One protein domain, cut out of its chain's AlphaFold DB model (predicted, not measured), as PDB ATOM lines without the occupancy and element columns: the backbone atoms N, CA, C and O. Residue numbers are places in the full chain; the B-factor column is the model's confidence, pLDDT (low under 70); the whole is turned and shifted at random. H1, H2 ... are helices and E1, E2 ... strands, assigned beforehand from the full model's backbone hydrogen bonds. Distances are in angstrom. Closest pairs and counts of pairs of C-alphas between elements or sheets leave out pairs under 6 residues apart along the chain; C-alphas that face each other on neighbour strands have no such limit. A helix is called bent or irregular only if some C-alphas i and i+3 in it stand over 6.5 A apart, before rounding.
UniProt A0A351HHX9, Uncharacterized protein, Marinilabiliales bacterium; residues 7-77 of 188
ATOM      1  N   GLN A   7     181.914 160.123 123.504       76.81
ATOM      2  CA  GLN A   7     183.247 160.222 124.090       76.81
ATOM      3  C   GLN A   7     183.539 161.691 124.395       76.81
ATOM      4  O   GLN A   7     183.413 162.552 123.515       76.81
ATOM      5  N   VAL A   8     183.897 161.965 125.643       74.06
ATOM      6  CA  VAL A   8     184.181 163.305 126.161       74.06
ATOM      7  C   VAL A   8     185.637 163.370 126.605       74.06
ATOM      8  O   VAL A   8     186.187 162.375 127.066       74.06
ATOM      9  N   GLN A   9     186.278 164.520 126.403       70.44
ATOM     10  CA  GLN A   9     187.645 164.764 126.866       70.44
ATOM     11  C   GLN A   9     187.653 165.182 128.340       70.44
ATOM     12  O   GLN A   9     188.499 164.741 129.111       70.44
ATOM     13  N   SER A  10     186.685 166.012 128.718       71.50
ATOM     14  CA  SER A  10     186.406 166.428 130.088       71.50
ATOM     15  C   SER A  10     184.931 166.810 130.212       71.50
ATOM     16  O   SER A  10     184.271 167.138 129.216       71.50
ATOM     17  N   PHE A  11     184.410 166.756 131.435       73.50
ATOM     18  CA  PHE A  11     183.075 167.231 131.770       73.50
ATOM     19  C   PHE A  11     183.104 167.942 133.123       73.50
ATOM     20  O   PHE A  11     183.938 167.638 133.973       73.50
ATOM     21  N   TYR A  12     182.189 168.884 133.315       75.38
ATOM     22  CA  TYR A  12     181.869 169.431 134.627       75.38
ATOM     23  C   TYR A  12     180.355 169.599 134.746       75.38
ATOM     24  O   TYR A  12     179.636 169.677 133.746       75.38
ATOM     25  N   ILE A  13     179.868 169.603 135.982       71.94
ATOM     26  CA  ILE A  13     178.457 169.823 136.283       71.94
ATOM     27  C   ILE A  13     178.306 171.293 136.644       71.94
ATOM     28  O   ILE A  13     178.893 171.751 137.624       71.94
ATOM     29  N   ASP A  14     177.551 172.029 135.835       72.50
ATOM     30  CA  ASP A  14     177.137 173.379 136.187       72.50
ATOM     31  C   ASP A  14     175.892 173.288 137.076       72.50
ATOM     32  O   ASP A  14     174.792 172.957 136.619       72.50
ATOM     33  N   SER A  15     176.099 173.531 138.369       66.25
ATOM     34  CA  SER A  15     175.054 173.537 139.398       66.25
ATOM     35  C   SER A  15     174.469 174.936 139.642       66.25
ATOM     36  O   SER A  15     173.781 175.132 140.643       66.25
ATOM     37  N   SER A  16     174.756 175.929 138.787       62.91
ATOM     38  CA  SER A  16     174.233 177.294 138.960       62.91
ATOM     39  C   SER A  16     172.705 177.365 138.826       62.91
ATOM     40  O   SER A  16     172.064 178.171 139.501       62.91
ATOM     41  N   THR A  17     172.101 176.472 138.037       56.41
ATOM     42  CA  THR A  17     170.651 176.256 137.969       56.41
ATOM     43  C   THR A  17     170.214 175.191 138.976       56.41
ATOM     44  O   THR A  17     170.280 173.994 138.698       56.41
ATOM     45  N   GLN A  18     169.725 175.625 140.145       55.84
ATOM     46  CA  GLN A  18     169.259 174.742 141.232       55.84
ATOM     47  C   GLN A  18     168.152 173.751 140.820       55.84
ATOM     48  O   GLN A  18     168.011 172.711 141.456       55.84
ATOM     49  N   GLU A  19     167.387 174.041 139.763       57.47
ATOM     50  CA  GLU A  19     166.255 173.205 139.337       57.47
ATOM     51  C   GLU A  19     166.608 172.173 138.256       57.47
ATOM     52  O   GLU A  19     165.893 171.187 138.104       57.47
ATOM     53  N   ASN A  20     167.712 172.358 137.523       61.75
ATOM     54  CA  ASN A  20     168.183 171.408 136.513       61.75
ATOM     55  C   ASN A  20     169.699 171.569 136.311       61.75
ATOM     56  O   ASN A  20     170.128 172.476 135.584       61.75
ATOM     57  N   PRO A  21     170.529 170.719 136.943       65.81
ATOM     58  CA  PRO A  21     171.963 170.750 136.706       65.81
ATOM     59  C   PRO A  21     172.246 170.420 135.238       65.81
ATOM     60  O   PRO A  21     171.618 169.537 134.643       65.81
ATOM     61  N   THR A  22     173.188 171.145 134.643       71.38
ATOM     62  CA  THR A  22     173.564 170.956 133.240       71.38
ATOM     63  C   THR A  22     174.934 170.292 133.174       71.38
ATOM     64  O   THR A  22     175.897 170.769 133.774       71.38
ATOM     65  N   PHE A  23     175.040 169.182 132.442       71.62
ATOM     66  CA  PHE A  23     176.333 168.618 132.071       71.62
ATOM     67  C   PHE A  23     176.907 169.409 130.909       71.62
ATOM     68  O   PHE A  23     176.409 169.336 129.780       71.62
ATOM     69  N   VAL A  24     178.005 170.101 131.179       69.56
ATOM     70  CA  VAL A  24     178.823 170.716 130.143       69.56
ATOM     71  C   VAL A  24     179.985 169.778 129.864       69.56
ATOM     72  O   VAL A  24     180.752 169.423 130.761       69.56
ATOM     73  N   PHE A  25     180.122 169.346 128.615       73.75
ATOM     74  CA  PHE A  25     181.245 168.502 128.214       73.75
ATOM     75  C   PHE A  25     181.929 169.009 126.957       73.75
ATOM     76  O   PHE A  25     181.318 169.562 126.036       73.75
ATOM     77  N   ILE A  26     183.229 168.739 126.901       66.56
ATOM     78  CA  ILE A  26     184.068 169.026 125.748       66.56
ATOM     79  C   ILE A  26     184.214 167.734 124.955       66.56
ATOM     80  O   ILE A  26     184.710 166.716 125.444       66.56
ATOM     81  N   LYS A  27     183.750 167.748 123.706       70.12
ATOM     82  CA  LYS A  27     184.002 166.642 122.774       70.12
ATOM     83  C   LYS A  27     185.482 166.600 122.402       70.12
ATOM     84  O   LYS A  27     186.141 167.629 122.377       70.12
ATOM     85  N   GLN A  28     185.959 165.443 121.945       68.81
ATOM     86  CA  GLN A  28     187.330 165.284 121.426       68.81
ATOM     87  C   GLN A  28     187.714 166.280 120.313       68.81
ATOM     88  O   GLN A  28     188.888 166.554 120.111       68.81
ATOM     89  N   ASN A  29     186.737 166.844 119.594       71.56
ATOM     90  CA  ASN A  29     186.969 167.869 118.574       71.56
ATOM     91  C   ASN A  29     186.954 169.314 119.117       71.56
ATOM     92  O   ASN A  29     186.765 170.247 118.339       71.56
ATOM     93  N   GLY A  30     187.053 169.496 120.437       70.38
ATOM     94  CA  GLY A  30     187.060 170.797 121.111       70.38
ATOM     95  C   GLY A  30     185.703 171.504 121.175       70.38
ATOM     96  O   GLY A  30     185.604 172.582 121.752       70.38
ATOM     97  N   ARG A  31     184.630 170.931 120.604       73.94
ATOM     98  CA  ARG A  31     183.294 171.540 120.679       73.94
ATOM     99  C   ARG A  31     182.677 171.301 122.051       73.94
ATOM    100  O   ARG A  31     182.431 170.148 122.419       73.94
ATOM    101  N   VAL A  32     182.362 172.394 122.737       74.12
ATOM    102  CA  VAL A  32     181.556 172.400 123.961       74.12
ATOM    103  C   VAL A  32     180.111 172.056 123.609       74.12
ATOM    104  O   VAL A  32     179.595 172.473 122.565       74.12
ATOM    105  N   LYS A  33     179.473 171.233 124.436       76.75
ATOM    106  CA  LYS A  33     178.048 170.964 124.328       76.75
ATOM    107  C   LYS A  33     177.439 170.805 125.714       76.75
ATOM    108  O   LYS A  33     177.983 170.080 126.542       76.75
ATOM    109  N   ASP A  34     176.260 171.386 125.856       78.44
ATOM    110  CA  ASP A  34     175.459 171.305 127.065       78.44
ATOM    111  C   ASP A  34     174.376 170.236 126.876       78.44
ATOM    112  O   ASP A  34     173.765 170.119 125.802       78.44
ATOM    113  N   ILE A  35     174.193 169.397 127.891       77.19
ATOM    114  CA  ILE A  35     173.120 168.406 127.987       77.19
ATOM    115  C   ILE A  35     172.574 168.462 129.415       77.19
ATOM    116  O   ILE A  35     173.345 168.481 130.370       77.19
ATOM    117  N   TYR A  36     171.254 168.473 129.569       77.00
ATOM    118  CA  TYR A  36     170.631 168.443 130.890       77.00
ATOM    119  C   TYR A  36     170.923 167.132 131.622       77.00
ATOM    120  O   TYR A  36     171.053 166.072 131.004       77.00
ATOM    121  N   ALA A  37     171.048 167.194 132.948       72.31
ATOM    122  CA  ALA A  37     171.448 166.028 133.724       72.31
ATOM    123  C   ALA A  37     170.473 164.853 133.669       72.31
ATOM    124  O   ALA A  37     170.898 163.699 133.660       72.31
ATOM    125  N   ASP A  38     169.185 165.140 133.548       74.69
ATOM    126  CA  ASP A  38     168.118 164.156 133.374       74.69
ATOM    127  C   ASP A  38     168.162 163.431 132.012       74.69
ATOM    128  O   ASP A  38     167.611 162.338 131.853       74.69
ATOM    129  N   GLU A  39     168.878 163.968 131.022       77.69
ATOM    130  CA  GLU A  39     169.089 163.307 129.735       77.69
ATOM    131  C   GLU A  39     170.269 162.320 129.725       77.69
ATOM    132  O   GLU A  39     170.407 161.550 128.757       77.69
ATOM    133  N   VAL A  40     171.100 162.312 130.773       81.88
ATOM    134  CA  VAL A  40     172.310 161.485 130.889       81.88
ATOM    135  C   VAL A  40     172.052 160.278 131.790       81.88
ATOM    136  O   VAL A  40     171.739 160.408 132.966       81.88
ATOM    137  N   PHE A  41     172.214 159.073 131.236       84.94
ATOM    138  CA  PHE A  41     172.066 157.835 132.009       84.94
ATOM    139  C   PHE A  41     173.276 157.576 132.914       84.94
ATOM    140  O   PHE A  41     173.140 157.432 134.129       84.94
ATOM    141  N   SER A  42     174.464 157.509 132.311       82.94
ATOM    142  CA  SER A  42     175.724 157.253 133.000       82.94
ATOM    143  C   SER A  42     176.894 157.941 132.299       82.94
ATOM    144  O   SER A  42     176.825 158.259 131.106       82.94
ATOM    145  N   ILE A  43     177.969 158.161 133.052       82.19
ATOM    146  CA  ILE A  43     179.270 158.608 132.551       82.19
ATOM    147  C   ILE A  43     180.294 157.540 132.910       82.19
ATOM    148  O   ILE A  43     180.296 157.030 134.027       82.19
ATOM    149  N   ILE A  44     181.148 157.202 131.951       81.19
ATOM    150  CA  ILE A  44     182.297 156.328 132.168       81.19
ATOM    151  C   ILE A  44     183.524 157.232 132.211       81.19
ATOM    152  O   ILE A  44     183.782 157.939 131.234       81.19
ATOM    153  N   ASP A  45     184.223 157.237 133.340       73.81
ATOM    154  CA  ASP A  45     185.436 158.036 133.516       73.81
ATOM    155  C   ASP A  45     186.646 157.401 132.800       73.81
ATOM    156  O   ASP A  45     186.568 156.281 132.284       73.81
ATOM    157  N   GLN A  46     187.780 158.103 132.771       75.38
ATOM    158  CA  GLN A  46     189.043 157.625 132.192       75.38
ATOM    159  C   GLN A  46     189.510 156.306 132.828       75.38
ATOM    160  O   GLN A  46     190.074 155.461 132.133       75.38
ATOM    161  N   ASP A  47     189.169 156.085 134.099       75.81
ATOM    162  CA  ASP A  47     189.444 154.856 134.851       75.81
ATOM    163  C   ASP A  47     188.434 153.724 134.577       75.81
ATOM    164  O   ASP A  47     188.360 152.749 135.323       75.81
ATOM    165  N   LEU A  48     187.607 153.854 133.533       75.69
ATOM    166  CA  LEU A  48     186.541 152.912 133.155       75.69
ATOM    167  C   LEU A  48     185.456 152.706 134.227       75.69
ATOM    168  O   LEU A  48     184.633 151.794 134.115       75.69
ATOM    169  N   THR A  49     185.409 153.570 135.240       78.25
ATOM    170  CA  THR A  49     184.381 153.531 136.283       78.25
ATOM    171  C   THR A  49     183.092 154.166 135.765       78.25
ATOM    172  O   THR A  49     183.093 155.317 135.325       78.25
ATOM    173  N   GLU A  50     181.986 153.418 135.801       80.12
ATOM    174  CA  GLU A  50     180.663 153.903 135.394       80.12
ATOM    175  C   GLU A  50     179.931 154.545 136.582       80.12
ATOM    176  O   GLU A  50     179.601 153.872 137.558       80.12
ATOM    177  N   THR A  51     179.626 155.836 136.472       81.31
ATOM    178  CA  THR A  51     178.767 156.571 137.409       81.31
ATOM    179  C   THR A  51     177.379 156.737 136.797       81.31
ATOM    180  O   THR A  51     177.243 157.332 135.727       81.31
ATOM    181  N   ILE A  52     176.344 156.208 137.454       82.00
ATOM    182  CA  ILE A  52     174.945 156.300 137.007       82.00
ATOM    183  C   ILE A  52     174.312 157.560 137.606       82.00
ATOM    184  O   ILE A  52     174.286 157.722 138.823       82.00
ATOM    185  N   PHE A  53     173.777 158.433 136.752       78.31
ATOM    186  CA  PHE A  53     173.085 159.667 137.153       78.31
ATOM    187  C   PHE A  53     171.564 159.525 137.138       78.31
ATOM    188  O   PHE A  53     170.853 160.348 137.713       78.31
ATOM    189  N   TYR A  54     171.058 158.466 136.508       79.38
ATOM    190  CA  TYR A  54     169.634 158.189 136.452       79.38
ATOM    191  C   TYR A  54     169.037 157.928 137.843       79.38
ATOM    192  O   TYR A  54     169.486 157.048 138.589       79.38
ATOM    193  N   GLN A  55     167.959 158.648 138.138       78.38
ATOM    194  CA  GLN A  55     167.093 158.412 139.284       78.38
ATOM    195  C   GLN A  55     165.667 158.173 138.777       78.38
ATOM    196  O   GLN A  55     165.188 158.981 137.978       78.38
ATOM    197  N   PRO A  56     164.987 157.096 139.215       75.00
ATOM    198  CA  PRO A  56     163.585 156.883 138.882       75.00
ATOM    199  C   PRO A  56     162.747 158.065 139.365       75.00
ATOM    200  O   PRO A  56     162.907 158.517 140.500       75.00
ATOM    201  N   ARG A  57     161.837 158.548 138.518       75.31
ATOM    202  CA  ARG A  57     160.893 159.619 138.858       75.31
ATOM    203  C   ARG A  57     159.470 159.115 138.610       75.31
ATOM    204  O   ARG A  57     158.869 159.474 137.596       75.31
ATOM    205  N   PRO A  58     158.906 158.300 139.526       72.12
ATOM    206  CA  PRO A  58     157.572 157.724 139.349       72.12
ATOM    207  C   PRO A  58     156.492 158.790 139.131       72.12
ATOM    208  O   PRO A  58     155.554 158.577 138.372       72.12
ATOM    209  N   GLU A  59     156.670 159.965 139.741       73.44
ATOM    210  CA  GLU A  59     155.779 161.128 139.621       73.44
ATOM    211  C   GLU A  59     155.701 161.694 138.193       73.44
ATOM    212  O   GLU A  59     154.705 162.310 137.824       73.44
ATOM    213  N   LEU A  60     156.729 161.454 137.372       67.56
ATOM    214  CA  LEU A  60     156.799 161.857 135.964       67.56
ATOM    215  C   LEU A  60     156.527 160.689 135.001       67.56
ATOM    216  O   LEU A  60     156.675 160.844 133.790       67.56
ATOM    217  N   GLY A  61     156.133 159.522 135.522       66.31
ATOM    218  CA  GLY A  61     155.911 158.307 134.736       66.31
ATOM    219  C   GLY A  61     157.166 157.459 134.491       66.31
ATOM    220  O   GLY A  61     157.067 156.419 133.841       66.31
ATOM    221  N   ASP A  62     158.325 157.843 135.040       68.31
ATOM    222  CA  ASP A  62     159.566 157.063 134.960       68.31
ATOM    223  C   ASP A  62     159.607 156.014 136.079       68.31
ATOM    224  O   ASP A  62     160.123 156.243 137.176       68.31
ATOM    225  N   VAL A  63     159.034 154.844 135.792       76.50
ATOM    226  CA  VAL A  63     158.916 153.713 136.733       76.50
ATOM    227  C   VAL A  63     160.090 152.734 136.692       76.50
ATOM    228  O   VAL A  63     160.176 151.855 137.545       76.50
ATOM    229  N   LEU A  64     161.000 152.867 135.723       81.44
ATOM    230  CA  LEU A  64     162.100 151.918 135.554       81.44
ATOM    231  C   LEU A  64     163.141 152.086 136.663       81.44
ATOM    232  O   LEU A  64     163.633 153.193 136.901       81.44
ATOM    233  N   SER A  65     163.540 150.979 137.285       86.12
ATOM    234  CA  SER A  65     164.714 150.922 138.157       86.12
ATOM    235  C   SER A  65     166.003 151.184 137.369       86.12
ATOM    236  O   SER A  65     166.038 151.119 136.139       86.12
ATOM    237  N   GLN A  66     167.109 151.459 138.067       85.00
ATOM    238  CA  GLN A  66     168.400 151.717 137.412       85.00
ATOM    239  C   GLN A  66     168.857 150.553 136.518       85.00
ATOM    240  O   GLN A  66     169.377 150.786 135.427       85.00
ATOM    241  N   THR A  67     168.634 149.306 136.944       86.12
ATOM    242  CA  THR A  67     168.997 148.109 136.169       86.12
ATOM    243  C   THR A  67     168.151 147.980 134.905       86.12
ATOM    244  O   THR A  67     168.687 147.726 133.825       86.12
ATOM    245  N   GLU A  68     166.843 148.195 135.015       88.75
ATOM    246  CA  GLU A  68     165.910 148.121 133.884       88.75
ATOM    247  C   GLU A  68     166.181 149.251 132.885       88.75
ATOM    248  O   GLU A  68     166.273 149.017 131.679       88.75
ATOM    249  N   MET A  69     166.437 150.463 133.384       88.38
ATOM    250  CA  MET A  69     166.821 151.604 132.555       88.38
ATOM    251  C   MET A  69     168.171 151.372 131.861       88.38
ATOM    252  O   MET A  69     168.317 151.696 130.683       88.38
ATOM    253  N   LYS A  70     169.149 150.742 132.528       89.06
ATOM    254  CA  LYS A  70     170.422 150.362 131.891       89.06
ATOM    255  C   LYS A  70     170.193 149.443 130.694       89.06
ATOM    256  O   LYS A  70     170.784 149.651 129.632       89.06
ATOM    257  N   GLN A  71     169.329 148.440 130.847       89.75
ATOM    258  CA  GLN A  71     168.976 147.518 129.768       89.75
ATOM    259  C   GLN A  71     168.272 148.253 128.621       89.75
ATOM    260  O   GLN A  71     168.679 148.105 127.468       89.75
ATOM    261  N   PHE A  72     167.312 149.123 128.938       90.56
ATOM    262  CA  PHE A  72     166.606 149.957 127.964       90.56
ATOM    263  C   PHE A  72     167.546 150.880 127.174       90.56
ATOM    264  O   PHE A  72     167.530 150.906 125.941       90.56
ATOM    265  N   VAL A  73     168.438 151.601 127.858       89.25
ATOM    266  CA  VAL A  73     169.433 152.485 127.228       89.25
ATOM    267  C   VAL A  73     170.427 151.692 126.379       89.25
ATOM    268  O   VAL A  73     170.855 152.173 125.325       89.25
ATOM    269  N   THR A  74     170.767 150.469 126.793       88.94
ATOM    270  CA  THR A  74     171.612 149.563 126.003       88.94
ATOM    271  C   THR A  74     170.903 149.149 124.713       88.94
ATOM    272  O   THR A  74     171.484 149.315 123.639       88.94
ATOM    273  N   GLY A  75     169.630 148.746 124.790       89.12
ATOM    274  CA  GLY A  75     168.798 148.450 123.619       89.12
ATOM    275  C   GLY A  75     168.706 149.637 122.655       89.12
ATOM    276  O   GLY A  75     168.971 149.495 121.461       89.12
ATOM    277  N   LEU A  76     168.471 150.851 123.172       90.12
ATOM    278  CA  LEU A  76     168.488 152.083 122.370       90.12
ATOM    279  C   LEU A  76     169.840 152.330 121.679       90.12
ATOM    280  O   LEU A  76     169.894 152.903 120.587       90.12
ATOM    281  N   SER A  77     170.943 151.961 122.332       89.19
ATOM    282  CA  SER A  77     172.288 152.119 121.783       89.19
ATOM    283  C   SER A  77     172.536 151.159 120.622       89.19
ATOM    284  O   SER A  77     173.051 151.573 119.580       89.19
TER     285      SER A  77
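AT A GLANCE: This is residues 7 to 77 of the 188 residues of an uncharacterized protein of Marinilabiliales bacterium (UniProt A0A351HHX9). A small twisted sheet of three strands, E1 to E3, makes one side of the domain, and a single helix, H1, makes the opposite end, with the short two-stranded hairpin of E4 and E5 between them near the middle. The three parts are loosely put together, and a long loop, residues 53 to 65, leads from the hairpin out to the helix. The printed part has 71 residues, with five named strands and then one named helix along the chain, E1 E2 E3 E4 E5 H1. The larger sheet has the order E1 - E2 - E3 and the smaller one E4 - E5, both antiparallel, and the class is mixed, helices and strands. The whole is only just compact, close to loose, with a radius of gyration of the C-alphas of 13.3 A, and it spans 36 by 28 by 20 A.

HOW THE PARTS SIT: The larger sheet consists of E1, residues 8 to 14, E2, residues 22 to 27, and E3, residues 32 to 36. It is a meander, each strand the antiparallel neighbour of the one before. E2 is the inner strand, and E1 and E3 are the edge strands. E1 and E2 form a hairpin with 160 degrees between their directions; the C-alphas of Phe 11 and Phe 25 face each other at 4.2 A, and N 9 and O 26, 2.9 A apart, are within hydrogen-bond range, as are N 24 and O 12 at 3.1 A. E2 and E3 form a hairpin at 148 degrees; the C-alphas of Thr 22 and Tyr 36 face each other at 4.5 A, and N 23 and O 35 are within hydrogen-bond range at 2.8 A. The sheet is strongly twisted, but only just, with C-alphas up to 4.2 A off its best plane. E4, residues 42 to 44, and E5, residues 50 to 52, form an antiparallel hairpin at 164 degrees. The C-alphas of Ser 42 and Ile 52 face each other at 4.2 A, and N 51 and O 43 are within hydrogen-bond range at 2.8 A. E4 and E5 are each apart from E1, E2 and E3. H1, residues 66 to 77, is not on the larger sheet, with 0 pairs of C-alphas within 10 A, and it is also apart from E4. In H1 every O i to N i+4 pair is within hydrogen-bond range, and the helix is not bent.

IN THESE COORDINATES: E1 begins with the C-alpha of Val 8 at (184.181, 163.305, 126.161) and is 15.9 A long from first to last C-alpha. E2 measures 15.4 A and E3 13.5 A. E4 begins with the C-alpha of Ser 42 at (175.724, 157.253, 133.000) and is 6.7 A long, and E5 is 6.4 A long. H1 is 16.1 A long and ends with the C-alpha of Ser 77 at (172.288, 152.119, 121.783).

THE WHOLE: The two C-alphas farthest apart, those of Asn 29 and Glu 59, are 38.2 A from each other. The C-alphas of the first and last printed residues, Gln 7 and Ser 77, are 13.8 A apart. The printed part has no cut. The link from E5 to H1, 13 residues, is long, and its C-alphas lie 5 to 20 A from the mean of all C-alphas. The link from E1 to E2, 7 residues, is short, and those from E2 to E3, E3 to E4 and E4 to E5 are tight. The mean pLDDT of the printed part is 76.1; it is under 70 in 13 residues, namely 15 to 21, 24, 26, 28 and 60 to 62.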